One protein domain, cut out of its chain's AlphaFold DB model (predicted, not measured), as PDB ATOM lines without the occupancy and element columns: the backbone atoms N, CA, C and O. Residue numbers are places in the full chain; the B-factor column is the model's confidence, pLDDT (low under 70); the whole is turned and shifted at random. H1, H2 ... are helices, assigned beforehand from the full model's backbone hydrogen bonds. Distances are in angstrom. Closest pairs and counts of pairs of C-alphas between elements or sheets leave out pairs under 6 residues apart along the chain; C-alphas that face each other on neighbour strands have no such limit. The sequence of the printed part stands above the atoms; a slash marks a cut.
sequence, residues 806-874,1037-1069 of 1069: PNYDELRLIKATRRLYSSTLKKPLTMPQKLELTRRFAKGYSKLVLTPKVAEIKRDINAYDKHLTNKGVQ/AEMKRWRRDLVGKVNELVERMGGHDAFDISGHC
ATOM      1  N   PRO A 806     112.190  20.316 275.888       75.44
ATOM      2  CA  PRO A 806     112.872  21.602 275.719       75.44
ATOM      3  C   PRO A 806     112.601  22.245 274.352       75.44
ATOM      4  O   PRO A 806     112.654  23.462 274.219       75.44
ATOM      5  N   ASN A 807     112.297  21.444 273.325       76.06
ATOM      6  CA  ASN A 807     111.948  21.924 271.991       76.06
ATOM      7  C   ASN A 807     110.945  20.988 271.284       76.06
ATOM      8  O   ASN A 807     110.745  19.833 271.670       76.06
ATOM      9  N   TYR A 808     110.302  21.500 270.228       75.75
ATOM     10  CA  TYR A 808     109.282  20.773 269.461       75.75
ATOM     11  C   TYR A 808     109.821  19.517 268.763       75.75
ATOM     12  O   TYR A 808     109.142  18.489 268.732       75.75
ATOM     13  N   ASP A 809     111.035  19.589 268.217       78.75
ATOM     14  CA  ASP A 809     111.631  18.501 267.439       78.75
ATOM     15  C   ASP A 809     111.959  17.294 268.344       78.75
ATOM     16  O   ASP A 809     111.801  16.136 267.951       78.75
ATOM     17  N   GLU A 810     112.284  17.543 269.613       84.00
ATOM     18  CA  GLU A 810     112.459  16.511 270.636       84.00
ATOM     19  C   GLU A 810     111.131  15.994 271.187       84.00
ATOM     20  O   GLU A 810     111.002  14.794 271.421       84.00
ATOM     21  N   LEU A 811     110.092  16.829 271.274       83.56
ATOM     22  CA  LEU A 811     108.739  16.337 271.543       83.56
ATOM     23  C   LEU A 811     108.226  15.425 270.410       83.56
ATOM     24  O   LEU A 811     107.540  14.436 270.687       83.56
ATOM     25  N   ARG A 812     108.565  15.718 269.143       84.00
ATOM     26  CA  ARG A 812     108.299  14.839 267.986       84.00
ATOM     27  C   ARG A 812     109.058  13.519 268.132       84.00
ATOM     28  O   ARG A 812     108.426  12.466 268.037       84.00
ATOM     29  N   LEU A 813     110.356  13.569 268.443       87.44
ATOM     30  CA  LEU A 813     111.193  12.391 268.699       87.44
ATOM     31  C   LEU A 813     110.617  11.512 269.821       87.44
ATOM     32  O   LEU A 813     110.347  10.339 269.590       87.44
ATOM     33  N   ILE A 814     110.345  12.073 271.003       88.75
ATOM     34  CA  ILE A 814     109.767  11.361 272.157       88.75
ATOM     35  C   ILE A 814     108.436  10.692 271.774       88.75
ATOM     36  O   ILE A 814     108.217   9.508 272.055       88.75
ATOM     37  N   LYS A 815     107.554  11.409 271.062       88.19
ATOM     38  CA  LYS A 815     106.277  10.865 270.566       88.19
ATOM     39  C   LYS A 815     106.471   9.752 269.526       88.19
ATOM     40  O   LYS A 815     105.651   8.830 269.504       88.19
ATOM     41  N   ALA A 816     107.515   9.813 268.696       88.44
ATOM     42  CA  ALA A 816     107.863   8.795 267.704       88.44
ATOM     43  C   ALA A 816     108.485   7.542 268.347       88.44
ATOM     44  O   ALA A 816     107.970   6.446 268.130       88.44
ATOM     45  N   THR A 817     109.494   7.694 269.210       89.69
ATOM     46  CA  THR A 817     110.109   6.611 270.002       89.69
ATOM     47  C   THR A 817     109.050   5.850 270.795       89.69
ATOM     48  O   THR A 817     108.935   4.629 270.670       89.69
ATOM     49  N   ARG A 818     108.167   6.566 271.507       90.19
ATOM     50  CA  ARG A 818     107.026   5.950 272.191       90.19
ATOM     51  C   ARG A 818     106.118   5.189 271.221       90.19
ATOM     52  O   ARG A 818     105.653   4.107 271.560       90.19
ATOM     53  N   ARG A 819     105.811   5.738 270.039       88.12
ATOM     54  CA  ARG A 819     104.930   5.107 269.031       88.12
ATOM     55  C   ARG A 819     105.535   3.822 268.448       88.12
ATOM     56  O   ARG A 819     104.781   2.891 268.171       88.12
ATOM     57  N   LEU A 820     106.860   3.753 268.322       89.56
ATOM     58  CA  LEU A 820     107.595   2.536 267.969       89.56
ATOM     59  C   LEU A 820     107.482   1.500 269.103       89.56
ATOM     60  O   LEU A 820     106.875   0.450 268.891       89.56
ATOM     61  N   TYR A 821     107.916   1.833 270.324       88.25
ATOM     62  CA  TYR A 821     107.838   0.937 271.494       88.25
ATOM     63  C   TYR A 821     106.409   0.447 271.797       88.25
ATOM     64  O   TYR A 821     106.181  -0.729 272.061       88.25
ATOM     65  N   SER A 822     105.402   1.321 271.660       85.50
ATOM     66  CA  SER A 822     103.984   0.977 271.883       85.50
ATOM     67  C   SER A 822     103.467  -0.125 270.950       85.50
ATOM     68  O   SER A 822     102.426  -0.702 271.240       85.50
ATOM     69  N   SER A 823     104.149  -0.401 269.829       80.88
ATOM     70  CA  SER A 823     103.785  -1.492 268.912       80.88
ATOM     71  C   SER A 823     104.397  -2.853 269.274       80.88
ATOM     72  O   SER A 823     104.009  -3.854 268.682       80.88
ATOM     73  N   THR A 824     105.281  -2.906 270.278       82.44
ATOM     74  CA  THR A 824     105.776  -4.147 270.904       82.44
ATOM     75  C   THR A 824     104.782  -4.696 271.948       82.44
ATOM     76  O   THR A 824     104.794  -5.882 272.274       82.44
ATOM     77  N   LEU A 825     103.902  -3.844 272.489       82.06
ATOM     78  CA  LEU A 825     103.029  -4.174 273.620       82.06
ATOM     79  C   LEU A 825     101.824  -5.041 273.210       82.06
ATOM     80  O   LEU A 825     101.084  -4.711 272.286       82.06
ATOM     81  N   LYS A 826     101.569  -6.117 273.971       76.81
ATOM     82  CA  LYS A 826     100.503  -7.111 273.702       76.81
ATOM     83  C   LYS A 826      99.067  -6.562 273.779       76.81
ATOM     84  O   LYS A 826      98.145  -7.223 273.310       76.81
ATOM     85  N   LYS A 827      98.854  -5.396 274.401       79.50
ATOM     86  CA  LYS A 827      97.545  -4.732 274.535       79.50
ATOM     87  C   LYS A 827      97.639  -3.285 274.030       79.50
ATOM     88  O   LYS A 827      98.613  -2.604 274.356       79.50
ATOM     89  N   PRO A 828      96.637  -2.773 273.292       78.38
ATOM     90  CA  PRO A 828      96.612  -1.373 272.883       78.38
ATOM     91  C   PRO A 828      96.377  -0.468 274.100       78.38
ATOM     92  O   PRO A 828      95.320  -0.515 274.723       78.38
ATOM     93  N   LEU A 829      97.357   0.381 274.418       83.44
ATOM     94  CA  LEU A 829      97.289   1.306 275.556       83.44
ATOM     95  C   LEU A 829      96.104   2.285 275.462       83.44
ATOM     96  O   LEU A 829      95.790   2.798 274.379       83.44
ATOM     97  N   THR A 830      95.503   2.621 276.603       83.19
ATOM     98  CA  THR A 830      94.511   3.705 276.719       83.19
ATOM     99  C   THR A 830      95.166   5.086 276.534       83.19
ATOM    100  O   THR A 830      96.389   5.200 276.426       83.19
ATOM    101  N   MET A 831      94.378   6.165 276.452       78.19
ATOM    102  CA  MET A 831      94.942   7.520 276.327       78.19
ATOM    103  C   MET A 831      95.713   7.993 277.578       78.19
ATOM    104  O   MET A 831      96.815   8.503 277.373       78.19
ATOM    105  N   PRO A 832      95.256   7.753 278.829       77.62
ATOM    106  CA  PRO A 832      96.080   7.950 280.028       77.62
ATOM    107  C   PRO A 832      97.425   7.226 279.943       77.62
ATOM    108  O   PRO A 832      98.475   7.843 280.078       77.62
ATOM    109  N   GLN A 833      97.410   5.933 279.605       83.56
ATOM    110  CA  GLN A 833      98.623   5.115 279.528       83.56
ATOM    111  C   GLN A 833      99.582   5.597 278.428       83.56
ATOM    112  O   GLN A 833     100.795   5.583 278.607       83.56
ATOM    113  N   LYS A 834      99.067   6.081 277.289       84.81
ATOM    114  CA  LYS A 834      99.886   6.723 276.242       84.81
ATOM    115  C   LYS A 834     100.490   8.047 276.709       84.81
ATOM    116  O   LYS A 834     101.624   8.343 276.327       84.81
ATOM    117  N   LEU A 835      99.747   8.843 277.477       82.94
ATOM    118  CA  LEU A 835     100.208  10.117 278.024       82.94
ATOM    119  C   LEU A 835     101.338   9.876 279.032       82.94
ATOM    120  O   LEU A 835     102.445  10.368 278.828       82.94
ATOM    121  N   GLU A 836     101.093   9.011 280.014       83.94
ATOM    122  CA  GLU A 836     102.056   8.587 281.032       83.94
ATOM    123  C   GLU A 836     103.322   7.970 280.419       83.94
ATOM    124  O   GLU A 836     104.434   8.405 280.711       83.94
ATOM    125  N   LEU A 837     103.185   7.054 279.452       87.19
ATOM    126  CA  LEU A 837     104.343   6.513 278.737       87.19
ATOM    127  C   LEU A 837     105.139   7.615 278.011       87.19
ATOM    128  O   LEU A 837     106.362   7.542 277.938       87.19
ATOM    129  N   THR A 838     104.474   8.658 277.490       87.75
ATOM    130  CA  THR A 838     105.167   9.810 276.879       87.75
ATOM    131  C   THR A 838     105.973  10.586 277.929       87.75
ATOM    132  O   THR A 838     107.113  10.947 277.644       87.75
ATOM    133  N   ARG A 839     105.435  10.785 279.144       86.00
ATOM    134  CA  ARG A 839     106.155  11.417 280.268       86.00
ATOM    135  C   ARG A 839     107.377  10.602 280.685       86.00
ATOM    136  O   ARG A 839     108.464  11.161 280.805       86.00
ATOM    137  N   ARG A 840     107.238   9.277 280.831       86.44
ATOM    138  CA  ARG A 840     108.369   8.385 281.150       86.44
ATOM    139  C   ARG A 840     109.458   8.431 280.078       86.44
ATOM    140  O   ARG A 840     110.630   8.554 280.422       86.44
ATOM    141  N   PHE A 841     109.096   8.428 278.791       87.12
ATOM    142  CA  PHE A 841     110.076   8.619 277.715       87.12
ATOM    143  C   PHE A 841     110.741  10.002 277.749       87.12
ATOM    144  O   PHE A 841     111.943  10.070 277.516       87.12
ATOM    145  N   ALA A 842     110.025  11.084 278.075       86.00
ATOM    146  CA  ALA A 842     110.627  12.412 278.228       86.00
ATOM    147  C   ALA A 842     111.633  12.463 279.396       86.00
ATOM    148  O   ALA A 842     112.771  12.895 279.213       86.00
ATOM    149  N   LYS A 843     111.246  11.936 280.567       83.44
ATOM    150  CA  LYS A 843     112.065  11.875 281.793       83.44
ATOM    151  C   LYS A 843     113.248  10.897 281.701       83.44
ATOM    152  O   LYS A 843     114.233  11.056 282.418       83.44
ATOM    153  N   GLY A 844     113.160   9.888 280.833       83.00
ATOM    154  CA  GLY A 844     114.285   9.024 280.461       83.00
ATOM    155  C   GLY A 844     115.220   9.696 279.453       83.00
ATOM    156  O   GLY A 844     116.433   9.707 279.645       83.00
ATOM    157  N   TYR A 845     114.660  10.318 278.411       84.06
ATOM    158  CA  TYR A 845     115.421  11.007 277.369       84.06
ATOM    159  C   TYR A 845     116.259  12.166 277.930       84.06
ATOM    160  O   TYR A 845     117.435  12.260 277.589       84.06
ATOM    161  N   SER A 846     115.718  12.991 278.837       81.75
ATOM    162  CA  SER A 846     116.453  14.122 279.433       81.75
ATOM    163  C   SER A 846     117.730  13.708 280.179       81.75
ATOM    164  O   SER A 846     118.702  14.459 280.184       81.75
ATOM    165  N   LYS A 847     117.779  12.488 280.734       82.88
ATOM    166  CA  LYS A 847     118.976  11.918 281.378       82.88
ATOM    167  C   LYS A 847     120.028  11.395 280.392       82.88
ATOM    168  O   LYS A 847     121.163  11.167 280.792       82.88
ATOM    169  N   LEU A 848     119.652  11.156 279.132       80.06
ATOM    170  CA  LEU A 848     120.436  10.386 278.156       80.06
ATOM    171  C   LEU A 848     120.681  11.128 276.830       80.06
ATOM    172  O   LEU A 848     121.207  10.541 275.885       80.06
ATOM    173  N   VAL A 849     120.353  12.424 276.745       77.31
ATOM    174  CA  VAL A 849     120.557  13.263 275.542       77.31
ATOM    175  C   VAL A 849     122.008  13.217 275.036       77.31
ATOM    176  O   VAL A 849     122.249  13.258 273.832       77.31
ATOM    177  N   LEU A 850     122.970  13.101 275.959       81.38
ATOM    178  CA  LEU A 850     124.411  13.064 275.686       81.38
ATOM    179  C   LEU A 850     124.935  11.673 275.268       81.38
ATOM    180  O   LEU A 850     126.098  11.545 274.892       81.38
ATOM    181  N   THR A 851     124.121  10.615 275.336       86.06
ATOM    182  CA  THR A 851     124.565   9.245 275.039       86.06
ATOM    183  C   THR A 851     124.647   9.008 273.519       86.06
ATOM    184  O   THR A 851     123.652   9.212 272.819       86.06
ATOM    185  N   PRO A 852     125.769   8.497 272.964       88.19
ATOM    186  CA  PRO A 852     125.943   8.370 271.510       88.19
ATOM    187  C   PRO A 852     124.891   7.473 270.834       88.19
ATOM    188  O   PRO A 852     124.405   7.820 269.761       88.19
ATOM    189  N   LYS A 853     124.453   6.390 271.495       85.94
ATOM    190  CA  LYS A 853     123.356   5.505 271.044       85.94
ATOM    191  C   LYS A 853     122.009   6.243 270.912       85.94
ATOM    192  O   LYS A 853     121.213   5.931 270.032       85.94
ATOM    193  N   VAL A 854     121.750   7.254 271.749       86.38
ATOM    194  CA  VAL A 854     120.542   8.098 271.650       86.38
ATOM    195  C   VAL A 854     120.671   9.087 270.491       86.38
ATOM    196  O   VAL A 854     119.704   9.298 269.763       86.38
ATOM    197  N   ALA A 855     121.866   9.639 270.253       87.88
ATOM    198  CA  ALA A 855     122.135  10.485 269.090       87.88
ATOM    199  C   ALA A 855     122.059   9.714 267.752       87.88
ATOM    200  O   ALA A 855     121.597  10.265 266.756       87.88
ATOM    201  N   GLU A 856     122.469   8.443 267.727       90.44
ATOM    202  CA  GLU A 856     122.265   7.500 266.615       90.44
ATOM    203  C   GLU A 856     120.765   7.294 266.340       90.44
ATOM    204  O   GLU A 856     120.277   7.659 265.273       90.44
ATOM    205  N   ILE A 857     120.002   6.837 267.340       89.69
ATOM    206  CA  ILE A 857     118.553   6.598 267.216       89.69
ATOM    207  C   ILE A 857     117.789   7.886 266.841       89.69
ATOM    208  O   ILE A 857     116.841   7.835 266.057       89.69
ATOM    209  N   LYS A 858     118.225   9.062 267.321       90.50
ATOM    210  CA  LYS A 858     117.682  10.378 266.925       90.50
ATOM    211  C   LYS A 858     117.901  10.677 265.438       90.50
ATOM    212  O   LYS A 858     116.997  11.218 264.803       90.50
ATOM    213  N   ARG A 859     119.052  10.310 264.858       91.38
ATOM    214  CA  ARG A 859     119.299  10.435 263.408       91.38
ATOM    215  C   ARG A 859     118.433   9.460 262.613       91.38
ATOM    216  O   ARG A 859     117.752   9.903 261.690       91.38
ATOM    217  N   ASP A 860     118.394   8.187 263.003       92.50
ATOM    218  CA  ASP A 860     117.628   7.151 262.297       92.50
ATOM    219  C   ASP A 860     116.120   7.444 262.285       92.50
ATOM    220  O   ASP A 860     115.481   7.361 261.234       92.50
ATOM    221  N   ILE A 861     115.544   7.844 263.427       91.81
ATOM    222  CA  ILE A 861     114.123   8.214 263.514       91.81
ATOM    223  C   ILE A 861     113.834   9.458 262.666       91.81
ATOM    224  O   ILE A 861     112.839   9.467 261.942       91.81
ATOM    225  N   ASN A 862     114.696  10.479 262.688       91.62
ATOM    226  CA  ASN A 862     114.509  11.680 261.868       91.62
ATOM    227  C   ASN A 862     114.630  11.388 260.361       91.62
ATOM    228  O   ASN A 862     113.869  11.945 259.567       91.62
ATOM    229  N   ALA A 863     115.542  10.500 259.954       91.94
ATOM    230  CA  ALA A 863     115.664  10.050 258.569       91.94
ATOM    231  C   ALA A 863     114.412   9.276 258.122       91.94
ATOM    232  O   ALA A 863     113.830   9.587 257.082       91.94
ATOM    233  N   TYR A 864     113.941   8.333 258.942       91.00
ATOM    234  CA  TYR A 864     112.708   7.580 258.706       91.00
ATOM    235  C   TYR A 864     111.476   8.492 258.603       91.00
ATOM    236  O   TYR A 864     110.710   8.379 257.650       91.00
ATOM    237  N   ASP A 865     111.306   9.447 259.521       88.75
ATOM    238  CA  ASP A 865     110.172  10.384 259.529       88.75
ATOM    239  C   ASP A 865     110.221  11.350 258.317       88.75
ATOM    240  O   ASP A 865     109.191  11.669 257.717       88.75
ATOM    241  N   LYS A 866     111.424  11.726 257.849       89.12
ATOM    242  CA  LYS A 866     111.620  12.446 256.574       89.12
ATOM    243  C   LYS A 866     111.241  11.585 255.360       89.12
ATOM    244  O   LYS A 866     110.550  12.073 254.469       89.12
ATOM    245  N   HIS A 867     111.622  10.308 255.321       89.69
ATOM    246  CA  HIS A 867     111.234   9.390 254.240       89.69
ATOM    247  C   HIS A 867     109.728   9.075 254.224       89.69
ATOM    248  O   HIS A 867     109.143   8.993 253.143       89.69
ATOM    249  N   LEU A 868     109.092   8.955 255.394       86.81
ATOM    250  CA  LEU A 868     107.636   8.876 255.541       86.81
ATOM    251  C   LEU A 868     106.954  10.111 254.938       86.81
ATOM    252  O   LEU A 868     106.098   9.977 254.061       86.81
ATOM    253  N   THR A 869     107.402  11.302 255.350       84.12
ATOM    254  CA  THR A 869     106.900  12.596 254.859       84.12
ATOM    255  C   THR A 869     107.041  12.702 253.335       84.12
ATOM    256  O   THR A 869     106.066  13.000 252.650       84.12
ATOM    257  N   ASN A 870     108.214  12.365 252.785       86.88
ATOM    258  CA  ASN A 870     108.479  12.400 251.342       86.88
ATOM    259  C   ASN A 870     107.623  11.408 250.531       86.88
ATOM    260  O   ASN A 870     107.333  11.675 249.368       86.88
ATOM    261  N   LYS A 871     107.217  10.270 251.115       83.50
ATOM    262  CA  LYS A 871     106.301   9.305 250.475       83.50
ATOM    263  C   LYS A 871     104.816   9.610 250.738       83.50
ATOM    264  O   LYS A 871     103.965   8.894 250.220       83.50
ATOM    265  N   GLY A 872     104.489  10.631 251.537       82.44
ATOM    266  CA  GLY A 872     103.112  10.946 251.943       82.44
ATOM    267  C   GLY A 872     102.462   9.887 252.847       82.44
ATOM    268  O   GLY A 872     101.237   9.814 252.926       82.44
ATOM    269  N   VAL A 873     103.266   9.045 253.508       81.69
ATOM    270  CA  VAL A 873     102.813   7.901 254.319       81.69
ATOM    271  C   VAL A 873     103.014   8.202 255.800       81.69
ATOM    272  O   VAL A 873     104.071   8.671 256.202       81.69
ATOM    273  N   GLN A 874     102.031   7.883 256.641       82.94
ATOM    274  CA  GLN A 874     102.125   8.057 258.094       82.94
ATOM    275  C   GLN A 874     102.434   6.724 258.799       82.94
ATOM    276  O   GLN A 874     101.891   5.685 258.437       82.94
ATOM    277  N   ALA A1037     106.523  -2.359 251.807       82.12
ATOM    278  CA  ALA A1037     107.329  -3.456 252.360       82.12
ATOM    279  C   ALA A1037     108.742  -3.035 252.825       82.12
ATOM    280  O   ALA A1037     109.245  -3.536 253.831       82.12
ATOM    281  N   GLU A1038     109.369  -2.088 252.125       86.06
ATOM    282  CA  GLU A1038     110.627  -1.436 252.516       86.06
ATOM    283  C   GLU A1038     110.491  -0.694 253.855       86.06
ATOM    284  O   GLU A1038     111.180  -1.026 254.817       86.06
ATOM    285  N   MET A1039     109.550   0.248 253.955       87.25
ATOM    286  CA  MET A1039     109.347   1.040 255.174       87.25
ATOM    287  C   MET A1039     108.889   0.167 256.351       87.25
ATOM    288  O   MET A1039     109.281   0.417 257.487       87.25
ATOM    289  N   LYS A1040     108.152  -0.926 256.097       87.75
ATOM    290  CA  LYS A1040     107.836  -1.941 257.119       87.75
ATOM    291  C   LYS A1040     109.066  -2.737 257.588       87.75
ATOM    292  O   LYS A1040     109.045  -3.223 258.715       87.75
ATOM    293  N   ARG A1041     110.136  -2.867 256.785       89.31
ATOM    294  CA  ARG A1041     111.434  -3.411 257.242       89.31
ATOM    295  C   ARG A1041     112.181  -2.395 258.107       89.31
ATOM    296  O   ARG A1041     112.521  -2.735 259.236       89.31
ATOM    297  N   TRP A1042     112.341  -1.154 257.642       91.38
ATOM    298  CA  TRP A1042     113.023  -0.094 258.407       91.38
ATOM    299  C   TRP A1042     112.331   0.186 259.751       91.38
ATOM    300  O   TRP A1042     112.984   0.265 260.788       91.38
ATOM    301  N   ARG A1043     110.991   0.200 259.779       91.75
ATOM    302  CA  ARG A1043     110.226   0.316 261.028       91.75
ATOM    303  C   ARG A1043     110.521  -0.816 262.019       91.75
ATOM    304  O   ARG A1043     110.524  -0.564 263.218       91.75
ATOM    305  N   ARG A1044     110.748  -2.053 261.557       90.44
ATOM    306  CA  ARG A1044     111.084  -3.184 262.444       90.44
ATOM    307  C   ARG A1044     112.492  -3.064 263.025       90.44
ATOM    308  O   ARG A1044     112.645  -3.312 264.213       90.44
ATOM    309  N   ASP A1045     113.467  -2.626 262.229       93.25
ATOM    310  CA  ASP A1045     114.817  -2.289 262.712       93.25
ATOM    311  C   ASP A1045     114.764  -1.192 263.793       93.25
ATOM    312  O   ASP A1045     115.269  -1.376 264.899       93.25
ATOM    313  N   LEU A1046     114.031  -0.105 263.531       93.12
ATOM    314  CA  LEU A1046     113.812   0.973 264.499       93.12
ATOM    315  C   LEU A1046     113.099   0.518 265.781       93.12
ATOM    316  O   LEU A1046     113.477   0.952 266.866       93.12
ATOM    317  N   VAL A1047     112.089  -0.356 265.691       92.44
ATOM    318  CA  VAL A1047     111.456  -0.957 266.881       92.44
ATOM    319  C   VAL A1047     112.467  -1.801 267.663       92.44
ATOM    320  O   VAL A1047     112.512  -1.681 268.883       92.44
ATOM    321  N   GLY A1048     113.317  -2.581 266.987       91.12
ATOM    322  CA  GLY A1048     114.405  -3.334 267.620       91.12
ATOM    323  C   GLY A1048     115.378  -2.430 268.381       91.12
ATOM    324  O   GLY A1048     115.554  -2.602 269.582       91.12
ATOM    325  N   LYS A1049     115.931  -1.405 267.717       91.75
ATOM    326  CA  LYS A1049     116.846  -0.413 268.317       91.75
ATOM    327  C   LYS A1049     116.233   0.333 269.510       91.75
ATOM    328  O   LYS A1049     116.926   0.615 270.486       91.75
ATOM    329  N   VAL A1050     114.940   0.660 269.446       90.69
ATOM    330  CA  VAL A1050     114.219   1.329 270.543       90.69
ATOM    331  C   VAL A1050     113.943   0.375 271.709       90.69
ATOM    332  O   VAL A1050     114.111   0.785 272.855       90.69
ATOM    333  N   ASN A1051     113.562  -0.880 271.448       89.31
ATOM    334  CA  ASN A1051     113.389  -1.889 272.498       89.31
ATOM    335  C   ASN A1051     114.730  -2.182 273.200       89.31
ATOM    336  O   ASN A1051     114.791  -2.100 274.421       89.31
ATOM    337  N   GLU A1052     115.816  -2.381 272.442       88.69
ATOM    338  CA  GLU A1052     117.178  -2.590 272.966       88.69
ATOM    339  C   GLU A1052     117.614  -1.444 273.898       88.69
ATOM    340  O   GLU A1052     118.198  -1.671 274.958       88.69
ATOM    341  N   LEU A1053     117.310  -0.192 273.530       85.69
ATOM    342  CA  LEU A1053     117.572   0.968 274.383       85.69
ATOM    343  C   LEU A1053     116.732   0.931 275.671       85.69
ATOM    344  O   LEU A1053     117.258   1.237 276.736       85.69
ATOM    345  N   VAL A1054     115.448   0.566 275.593       84.19
ATOM    346  CA  VAL A1054     114.552   0.479 276.761       84.19
ATOM    347  C   VAL A1054     114.969  -0.637 277.718       84.19
ATOM    348  O   VAL A1054     115.059  -0.395 278.918       84.19
ATOM    349  N   GLU A1055     115.311  -1.816 277.204       83.12
ATOM    350  CA  GLU A1055     115.824  -2.936 277.997       83.12
ATOM    351  C   GLU A1055     117.093  -2.526 278.767       83.12
ATOM    352  O   GLU A1055     117.160  -2.691 279.989       83.12
ATOM    353  N   ARG A1056     118.047  -1.867 278.089       78.75
ATOM    354  CA  ARG A1056     119.270  -1.305 278.698       78.75
ATOM    355  C   ARG A1056     119.014  -0.192 279.730       78.75
ATOM    356  O   ARG A1056     119.903   0.074 280.533       78.75
ATOM    357  N   MET A1057     117.853   0.473 279.721       69.38
ATOM    358  CA  MET A1057     117.516   1.559 280.663       69.38
ATOM    359  C   MET A1057     116.965   1.078 282.018       69.38
ATOM    360  O   MET A1057     116.788   1.905 282.911       69.38
ATOM    361  N   GLY A1058     116.687  -0.219 282.181       64.75
ATOM    362  CA  GLY A1058     116.115  -0.777 283.416       64.75
ATOM    363  C   GLY A1058     115.029  -1.831 283.196       64.75
ATOM    364  O   GLY A1058     114.113  -1.932 284.009       64.75
ATOM    365  N   GLY A1059     115.102  -2.588 282.096       62.66
ATOM    366  CA  GLY A1059     114.103  -3.593 281.738       62.66
ATOM    367  C   GLY A1059     112.755  -3.006 281.306       62.66
ATOM    368  O   GLY A1059     112.552  -1.791 281.243       62.66
ATOM    369  N   HIS A1060     111.804  -3.892 280.998       59.00
ATOM    370  CA  HIS A1060     110.448  -3.467 280.652       59.00
ATOM    371  C   HIS A1060     109.729  -2.798 281.827       59.00
ATOM    372  O   HIS A1060     108.974  -1.865 281.583       59.00
ATOM    373  N   ASP A1061     109.984  -3.210 283.070       54.53
ATOM    374  CA  ASP A1061     109.200  -2.823 284.254       54.53
ATOM    375  C   ASP A1061     109.165  -1.303 284.494       54.53
ATOM    376  O   ASP A1061     108.112  -0.742 284.794       54.53
ATOM    377  N   ALA A1062     110.276  -0.594 284.254       58.72
ATOM    378  CA  ALA A1062     110.327   0.870 284.344       58.72
ATOM    379  C   ALA A1062     109.381   1.575 283.343       58.72
ATOM    380  O   ALA A1062     108.863   2.669 283.603       58.72
ATOM    381  N   PHE A1063     109.121   0.938 282.199       63.22
ATOM    382  CA  PHE A1063     108.275   1.435 281.110       63.22
ATOM    383  C   PHE A1063     106.972   0.641 280.943       63.22
ATOM    384  O   PHE A1063     106.210   0.926 280.015       63.22
ATOM    385  N   ASP A1064     106.687  -0.321 281.825       59.88
ATOM    386  CA  ASP A1064     105.417  -1.029 281.839       59.88
ATOM    387  C   ASP A1064     104.371  -0.252 282.644       59.88
ATOM    388  O   ASP A1064     104.638   0.465 283.613       59.88
ATOM    389  N   ILE A1065     103.143  -0.368 282.158       59.09
ATOM    390  CA  ILE A1065     101.939   0.274 282.676       59.09
ATOM    391  C   ILE A1065     100.826  -0.789 282.815       59.09
ATOM    392  O   ILE A1065      99.704  -0.481 283.201       59.09
ATOM    393  N   SER A1066     101.120  -2.070 282.537       47.91
ATOM    394  CA  SER A1066     100.160  -3.167 282.682       47.91
ATOM    395  C   SER A1066      99.844  -3.522 284.141       47.91
ATOM    396  O   SER A1066      98.753  -4.025 284.404       47.91
ATOM    397  N   GLY A1067     100.755  -3.212 285.076       40.09
ATOM    398  CA  GLY A1067     100.592  -3.420 286.523       40.09
ATOM    399  C   GLY A1067     100.308  -2.162 287.362       40.09
ATOM    400  O   GLY A1067     100.191  -2.277 288.581       40.09
ATOM    401  N   HIS A1068     100.221  -0.970 286.757       32.25
ATOM    402  CA  HIS A1068     100.047   0.312 287.466       32.25
ATOM    403  C   HIS A1068      98.960   1.184 286.808       32.25
ATOM    404  O   HIS A1068      99.261   2.178 286.143       32.25
ATOM    405  N   CYS A1069      97.700   0.775 286.993       27.61
ATOM    406  CA  CYS A1069      96.449   1.519 286.782       27.61
ATOM    407  C   CYS A1069      95.389   0.929 287.730       27.61
ATOM    408  O   CYS A1069      95.222  -0.310 287.675       27.61
TER     409      CYS A1069
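AT A GLANCE: This is residues 806 to 874 and 1037 to 1069 of the 1069 residues of an uncharacterized protein of Lobosporangium transversale (UniProt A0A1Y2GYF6). H2 and H3 make a V, joined at its point by a tight link; H1 stands between the two arms, and H4 crosses over the far end of H1, side by side with H3. The printed part has 102 residues with four named helices, H1 to H4 in order, and no named strand; its class is all helix. It is compact, with a radius of gyration of the C-alphas of 13.5 A and spans of 39 by 31 by 24 A.

IN THESE COORDINATES: H1, residues 808 to 821, begins at C-alpha 808 (109.282, 20.773, 269.461) and is 20.0 A long from first to last C-alpha. H2, residues 831 to 848, is 25.7 A long. H3, residues 852 to 871, is 28.8 A long. H4, residues 1037 to 1056, is 29.0 A long and ends at C-alpha 1056 (119.270, -1.305, 278.698).

HOW THE PARTS SIT: H1 is the hub, touching H2, H3 and H4. The closest C-alphas of H1 and H2 are those of Ile 814 and Phe 841, 6.2 A apart, at a steep tilt of 66 degrees, opposite ways. H1 touches H3 with residues 813 to 817 alone, about perpendicular at 89 degrees; the closest C-alphas, Leu 813 and Lys 858, are 7.0 A apart. H1 touches H4 with residues 817 to 821 alone, about perpendicular at 87 degrees; the closest C-alphas, Leu 820 and Val 1047, are 5.3 A apart. H3 and H4 touch at a shallow tilt of 24 degrees, opposite ways, closest at the C-alphas of Ile 857 and Lys 1049, 7.3 A. H2 and H3 are close but not clearly touching, and H2 and H4 are apart. Every O i to N i+4 pair is within hydrogen-bond range in H1 and H3; in H2 12 of 14 are, in H4 15 of 16.

THE WHOLE: The C-alphas of Asn 870 and Gly 1067 are the two farthest apart, 39.4 A. Residues 875 to 1036 are not printed, and C-alphas 874 and 1037 are 13.9 A apart across this cut. No link printed whole is long. Residues 1057 to 1069 hold no named element and have pLDDT under 70.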